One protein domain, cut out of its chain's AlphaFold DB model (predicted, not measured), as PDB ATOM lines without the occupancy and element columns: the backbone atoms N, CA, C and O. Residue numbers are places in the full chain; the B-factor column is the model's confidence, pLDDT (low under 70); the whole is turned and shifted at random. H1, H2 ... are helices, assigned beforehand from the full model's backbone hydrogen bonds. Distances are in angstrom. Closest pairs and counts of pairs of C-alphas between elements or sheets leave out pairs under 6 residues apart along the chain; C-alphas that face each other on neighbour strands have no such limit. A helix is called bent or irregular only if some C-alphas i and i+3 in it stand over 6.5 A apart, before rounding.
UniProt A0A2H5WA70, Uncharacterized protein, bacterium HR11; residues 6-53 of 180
ATOM      1  N   ARG A   6      72.702  17.398  16.138       69.69
ATOM      2  CA  ARG A   6      71.353  16.817  16.072       69.69
ATOM      3  C   ARG A   6      71.208  15.714  15.007       69.69
ATOM      4  O   ARG A   6      70.708  14.655  15.371       69.69
ATOM      5  N   PRO A   7      71.644  15.896  13.743       67.75
ATOM      6  CA  PRO A   7      71.540  14.831  12.739       67.75
ATOM      7  C   PRO A   7      72.357  13.590  13.121       67.75
ATOM      8  O   PRO A   7      71.891  12.471  12.938       67.75
ATOM      9  N   PHE A   8      73.523  13.782  13.745       72.94
ATOM     10  CA  PHE A   8      74.339  12.686  14.264       72.94
ATOM     11  C   PHE A   8      73.614  11.891  15.363       72.94
ATOM     12  O   PHE A   8      73.631  10.666  15.352       72.94
ATOM     13  N   GLN A   9      72.941  12.571  16.291       71.56
ATOM     14  CA  GLN A   9      72.215  11.917  17.385       71.56
ATOM     15  C   GLN A   9      71.011  11.110  16.907       71.56
ATOM     16  O   GLN A   9      70.788  10.015  17.416       71.56
ATOM     17  N   VAL A  10      70.265  11.627  15.926       72.56
ATOM     18  CA  VAL A  10      69.126  10.915  15.326       72.56
ATOM     19  C   VAL A  10      69.612   9.651  14.621       72.56
ATOM     20  O   VAL A  10      69.150   8.562  14.952       72.56
ATOM     21  N   ALA A  11      70.622   9.776  13.754       68.81
ATOM     22  CA  ALA A  11      71.207   8.632  13.058       68.81
ATOM     23  C   ALA A  11      71.796   7.598  14.033       68.81
ATOM     24  O   ALA A  11      71.665   6.396  13.822       68.81
ATOM     25  N   TRP A  12      72.429   8.044  15.124       71.44
ATOM     26  CA  TRP A  12      72.980   7.140  16.134       71.44
ATOM     27  C   TRP A  12      71.890   6.354  16.873       71.44
ATOM     28  O   TRP A  12      72.070   5.161  17.096       71.44
ATOM     29  N   MET A  13      70.755   6.970  17.229       69.81
ATOM     30  CA  MET A  13      69.662   6.243  17.892       69.81
ATOM     31  C   MET A  13      69.017   5.197  16.978       69.81
ATOM     32  O   MET A  13      68.837   4.063  17.409       69.81
ATOM     33  N   GLU A  14      68.770   5.533  15.707       67.62
ATOM     34  CA  GLU A  14      68.237   4.581  14.716       67.62
ATOM     35  C   GLU A  14      69.139   3.345  14.566       67.62
ATOM     36  O   GLU A  14      68.676   2.212  14.453       67.62
ATOM     37  N   ILE A  15      70.455   3.538  14.651       67.81
ATOM     38  CA  ILE A  15      71.442   2.457  14.573       67.81
ATOM     39  C   ILE A  15      71.454   1.575  15.817       67.81
ATOM     40  O   ILE A  15      71.638   0.361  15.700       67.81
ATOM     41  N   LEU A  16      71.295   2.160  17.006       64.81
ATOM     42  CA  LEU A  16      71.265   1.392  18.250       64.81
ATOM     43  C   LEU A  16      70.056   0.452  18.303       64.81
ATOM     44  O   LEU A  16      70.197  -0.632  18.873       64.81
ATOM     45  N   ASP A  17      68.939   0.854  17.694       60.56
ATOM     46  CA  ASP A  17      67.695   0.084  17.647       60.56
ATOM     47  C   ASP A  17      67.681  -0.949  16.505       60.56
ATOM     48  O   ASP A  17      67.232  -2.078  16.703       60.56
ATOM     49  N   GLU A  18      68.217  -0.611  15.325       65.38
ATOM     50  CA  GLU A  18      68.151  -1.480  14.136       65.38
ATOM     51  C   GLU A  18      69.429  -2.296  13.867       65.38
ATOM     52  O   GLU A  18      69.447  -3.145  12.973       65.38
ATOM     53  N   GLY A  19      70.519  -2.043  14.599       61.44
ATOM     54  CA  GLY A  19      71.805  -2.728  14.416       61.44
ATOM     55  C   GLY A  19      72.490  -2.436  13.073       61.44
ATOM     56  O   GLY A  19      73.297  -3.240  12.602       61.44
ATOM     57  N   ARG A  20      72.156  -1.314  12.427       69.50
ATOM     58  CA  ARG A  20      72.692  -0.922  11.112       69.50
ATOM     59  C   ARG A  20      74.064  -0.252  11.211       69.50
ATOM     60  O   ARG A  20      74.487   0.208  12.263       69.50
ATOM     61  N   ALA A  21      74.786  -0.196  10.093       68.25
ATOM     62  CA  ALA A  21      76.041   0.549  10.015       68.25
ATOM     63  C   ALA A  21      75.790   2.068  10.033       68.25
ATOM     64  O   ALA A  21      74.765   2.538   9.538       68.25
ATOM     65  N   LEU A  22      76.753   2.834  10.561       67.56
ATOM     66  CA  LEU A  22      76.703   4.296  10.514       67.56
ATOM     67  C   LEU A  22      76.681   4.829   9.078       67.56
ATOM     68  O   LEU A  22      77.507   4.399   8.269       67.56
ATOM     69  N   PRO A  23      75.813   5.812   8.764       72.19
ATOM     70  CA  PRO A  23      75.894   6.519   7.501       72.19
ATOM     71  C   PRO A  23      77.214   7.308   7.419       72.19
ATOM     72  O   PRO A  23      77.697   7.818   8.438       72.19
ATOM     73  N   PRO A  24      77.791   7.457   6.212       74.12
ATOM     74  CA  PRO A  24      79.114   8.054   6.009       74.12
ATOM     75  C   PRO A  24      79.220   9.492   6.546       74.12
ATOM     76  O   PRO A  24      80.267   9.890   7.064       74.12
ATOM     77  N   GLU A  25      78.121  10.246   6.494       74.06
ATOM     78  CA  GLU A  25      78.010  11.616   7.014       74.06
ATOM     79  C   GLU A  25      78.115  11.688   8.545       74.06
ATOM     80  O   GLU A  25      78.684  12.626   9.102       74.06
ATOM     81  N   ALA A  26      77.603  10.676   9.251       71.38
ATOM     82  CA  ALA A  26      77.702  10.603  10.703       71.38
ATOM     83  C   ALA A  26      79.124  10.220  11.143       71.38
ATOM     84  O   ALA A  26      79.624  10.757  12.132       71.38
ATOM     85  N   THR A  27      79.806   9.350  10.389       76.81
ATOM     86  CA  THR A  27      81.216   8.999  10.634       76.81
ATOM     87  C   THR A  27      82.182  10.154  10.390       76.81
ATOM     88  O   THR A  27      83.114  10.326  11.175       76.81
ATOM     89  N   SER A  28      81.973  10.976   9.355       79.12
ATOM     90  CA  SER A  28      82.815  12.159   9.126       79.12
ATOM     91  C   SER A  28      82.604  13.212  10.216       79.12
ATOM     92  O   SER A  28      83.573  13.728  10.768       79.12
ATOM     93  N   HIS A  29      81.354  13.450  10.627       80.50
ATOM     94  CA  HIS A  29      81.053  14.361  11.733       80.50
ATOM     95  C   HIS A  29      81.690  13.915  13.057       80.50
ATOM     96  O   HIS A  29      82.163  14.736  13.846       80.50
ATOM     97  N   LEU A  30      81.740  12.603  13.288       78.00
ATOM     98  CA  LEU A  30      82.431  11.999  14.420       78.00
ATOM     99  C   LEU A  30      83.928  12.300  14.436       78.00
ATOM    100  O   LEU A  30      84.480  12.546  15.504       78.00
ATOM    101  N   ALA A  31      84.591  12.295  13.281       80.44
ATOM    102  CA  ALA A  31      86.015  12.608  13.194       80.44
ATOM    103  C   ALA A  31      86.308  14.079  13.545       80.44
ATOM    104  O   ALA A  31      87.350  14.377  14.124       80.44
ATOM    105  N   GLU A  32      85.373  14.981  13.245       83.50
ATOM    106  CA  GLU A  32      85.554  16.431  13.386       83.50
ATOM    107  C   GLU A  32      85.045  17.001  14.721       83.50
ATOM    108  O   GLU A  32      85.492  18.066  15.151       83.50
ATOM    109  N   CYS A  33      84.111  16.325  15.403       83.06
ATOM    110  CA  CYS A  33      83.454  16.857  16.598       83.06
ATOM    111  C   CYS A  33      83.874  16.142  17.894       83.06
ATOM    112  O   CYS A  33      83.380  15.061  18.222       83.06
ATOM    113  N   SER A  34      84.712  16.808  18.697       80.00
ATOM    114  CA  SER A  34      85.157  16.319  20.014       80.00
ATOM    115  C   SER A  34      84.007  16.061  20.995       80.00
ATOM    116  O   SER A  34      84.069  15.121  21.786       80.00
ATOM    117  N   ASP A  35      82.946  16.869  20.929       79.25
ATOM    118  CA  ASP A  35      81.777  16.754  21.809       79.25
ATOM    119  C   ASP A  35      81.004  15.451  21.515       79.25
ATOM    120  O   ASP A  35      80.632  14.715  22.431       79.25
ATOM    121  N   CYS A  36      80.826  15.116  20.230       77.44
ATOM    122  CA  CYS A  36      80.180  13.874  19.798       77.44
ATOM    123  C   CYS A  36      81.040  12.640  20.115       77.44
ATOM    124  O   CYS A  36      80.502  11.620  20.538       77.44
ATOM    125  N   GLN A  37      82.369  12.734  19.991       79.00
ATOM    126  CA  GLN A  37      83.278  11.651  20.395       79.00
ATOM    127  C   GLN A  37      83.189  11.349  21.895       79.00
ATOM    128  O   GLN A  37      83.140  10.184  22.293       79.00
ATOM    129  N   ALA A  38      83.161  12.386  22.737       79.81
ATOM    130  CA  ALA A  38      83.026  12.223  24.181       79.81
ATOM    131  C   ALA A  38      81.681  11.580  24.552       79.81
ATOM    132  O   ALA A  38      81.635  10.683  25.393       79.81
ATOM    133  N   TRP A  39      80.602  11.991  23.880       77.75
ATOM    134  CA  TRP A  39      79.269  11.432  24.086       77.75
ATOM    135  C   TRP A  39      79.186   9.943  23.723       77.75
ATOM    136  O   TRP A  39      78.633   9.163  24.492       77.75
ATOM    137  N   ILE A  40      79.799   9.509  22.619       80.94
ATOM    138  CA  ILE A  40      79.826   8.080  22.260       80.94
ATOM    139  C   ILE A  40      80.614   7.264  23.272       80.94
ATOM    140  O   ILE A  40      80.132   6.226  23.711       80.94
ATOM    141  N   ARG A  41      81.793   7.737  23.693       79.44
ATOM    142  CA  ARG A  41      82.580   7.037  24.721       79.44
ATOM    143  C   ARG A  41      81.792   6.872  26.019       79.44
ATOM    144  O   ARG A  41      81.903   5.835  26.667       79.44
ATOM    145  N   TYR A  42      80.991   7.872  26.385       76.44
ATOM    146  CA  TYR A  42      80.081   7.786  27.524       76.44
ATOM    147  C   TYR A  42      79.008   6.704  27.317       76.44
ATOM    148  O   TYR A  42      78.836   5.847  28.181       76.44
ATOM    149  N   LEU A  43      78.340   6.687  26.161       71.62
ATOM    150  CA  LEU A  43      77.308   5.692  25.849       71.62
ATOM    151  C   LEU A  43      77.858   4.263  25.761       71.62
ATOM    152  O   LEU A  43      77.211   3.316  26.202       71.62
ATOM    153  N   GLU A  44      79.057   4.083  25.213       77.56
ATOM    154  CA  GLU A  44      79.740   2.789  25.190       77.56
ATOM    155  C   GLU A  44      80.105   2.329  26.603       77.56
ATOM    156  O   GLU A  44      79.926   1.155  26.931       77.56
ATOM    157  N   ALA A  45      80.562   3.245  27.460       73.25
ATOM    158  CA  ALA A  45      80.829   2.951  28.862       73.25
ATOM    159  C   ALA A  45      79.546   2.556  29.613       73.25
ATOM    160  O   ALA A  45      79.569   1.583  30.369       73.25
ATOM    161  N   GLU A  46      78.421   3.234  29.367       68.62
ATOM    162  CA  GLU A  46      77.113   2.841  29.908       68.62
ATOM    163  C   GLU A  46      76.660   1.479  29.383       68.62
ATOM    164  O   GLU A  46      76.242   0.637  30.177       68.62
ATOM    165  N   ARG A  47      76.799   1.203  28.080       68.38
ATOM    166  CA  ARG A  47      76.494  -0.121  27.509       68.38
ATOM    167  C   ARG A  47      77.338  -1.219  28.144       68.38
ATOM    168  O   ARG A  47      76.810  -2.275  28.475       68.38
ATOM    169  N   GLN A  48      78.632  -0.985  28.351       70.56
ATOM    170  CA  GLN A  48      79.504  -1.941  29.033       70.56
ATOM    171  C   GLN A  48      79.133  -2.106  30.511       70.56
ATOM    172  O   GLN A  48      79.185  -3.221  31.030       70.56
ATOM    173  N   ALA A  49      78.745  -1.030  31.196       65.69
ATOM    174  CA  ALA A  49      78.272  -1.088  32.575       65.69
ATOM    175  C   ALA A  49      76.949  -1.863  32.687       65.69
ATOM    176  O   ALA A  49      76.818  -2.714  33.565       65.69
ATOM    177  N   ALA A  50      76.016  -1.645  31.758       60.78
ATOM    178  CA  ALA A  50      74.758  -2.378  31.655       60.78
ATOM    179  C   ALA A  50      74.981  -3.856  31.303       60.78
ATOM    180  O   ALA A  50      74.355  -4.724  31.899       60.78
ATOM    181  N   ALA A  51      75.924  -4.171  30.410       63.03
ATOM    182  CA  ALA A  51      76.285  -5.552  30.082       63.03
ATOM    183  C   ALA A  51      76.908  -6.303  31.273       63.03
ATOM    184  O   ALA A  51      76.706  -7.505  31.430       63.03
ATOM    185  N   ARG A  52      77.656  -5.600  32.136       62.47
ATOM    186  CA  ARG A  52      78.164  -6.151  33.406       62.47
ATOM    187  C   ARG A  52      77.080  -6.257  34.474       62.47
ATOM    188  O   ARG A  52      77.251  -7.000  35.439       62.47
ATOM    189  N   TRP A  53      75.983  -5.521  34.324       51.81
ATOM    190  CA  TRP A  53      74.835  -5.615  35.205       51.81
ATOM    191  C   TRP A  53      74.024  -6.860  34.847       51.81
ATOM    192  O   TRP A  53      73.011  -6.811  34.159       51.81
TER     193      TRP A  53
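Overview. This is residues 6 to 53 of the 180 residues of an uncharacterized protein of bacterium HR11 (UniProt A0A2H5WA70). Two helices, H1 and the longer H3, run roughly the same way from a short crosspiece, H2, and make an open, three-sided frame. The first part of H1 packs on H2, H3 starts at a corner with H2, and residues 41 to 53, mostly the far part of H3, stick out as a free arm. The printed part has 48 residues with three named helices, in the order H1, H2, H3, and no named strand; its class is all helix. It is only just compact, close to loose, with a radius of gyration of the C-alphas of 11.3 A, and it spans 33 by 24 by 15 A, the free arm adding to the length.

Arrangement. H1, residues 6 to 18, touches H2, residues 24 to 32, with its residues 7 to 12 alone. Their closest C-alphas are those of Phe 8 and Ala 26, 5.3 A apart. Their lines stand at a steep tilt of 57 degrees, and they run opposite ways. H3, residues 34 to 52, and H2 touch only at the corner by their link, and only just, with 3 pairs of C-alphas within 8 A. H3 touches H2 with its residues 36 to 37 alone, and the closest C-alphas of the two are those of Leu 30 and Gln 37, 6.0 A apart. The lines of H2 and H3 are about perpendicular, at 74 degrees. H1 and H3 are near each other, with no pair of C-alphas within 8 A but 5 pairs within 10 A. In H1, H2 and H3 every O i to N i+4 pair is within hydrogen-bond range.

Along the chain. H1 begins at Arg 6, with its C-alpha at (71.353, 16.817, 16.072), and measures 18.7 A from first to last C-alpha. H2 begins at Pro 24, with its C-alpha at (79.114, 8.054, 6.009), and measures 12.9 A. H3, the longest helix with 19 residues, measures 27.1 A from Ser 34 to Arg 52, whose C-alpha is at (78.164, -6.151, 33.406). No helix is bent or irregular.

Size, cuts and confidence. The two C-alphas farthest apart are those of Glu 25 and Trp 53, at 33.2 A. Without residues 41 to 53, which stand free, the body of 35 residues spans 25 by 17 by 14 A. The printed part has no cut, and both links, H1 to H2 with 5 residues and H2 to H3 with 1 residue, are tight. The mean pLDDT of the printed part is 72.0; 20 residues are under 70, namely 6 to 7, 11, 13 to 22, 46 to 47 and 49 to 53.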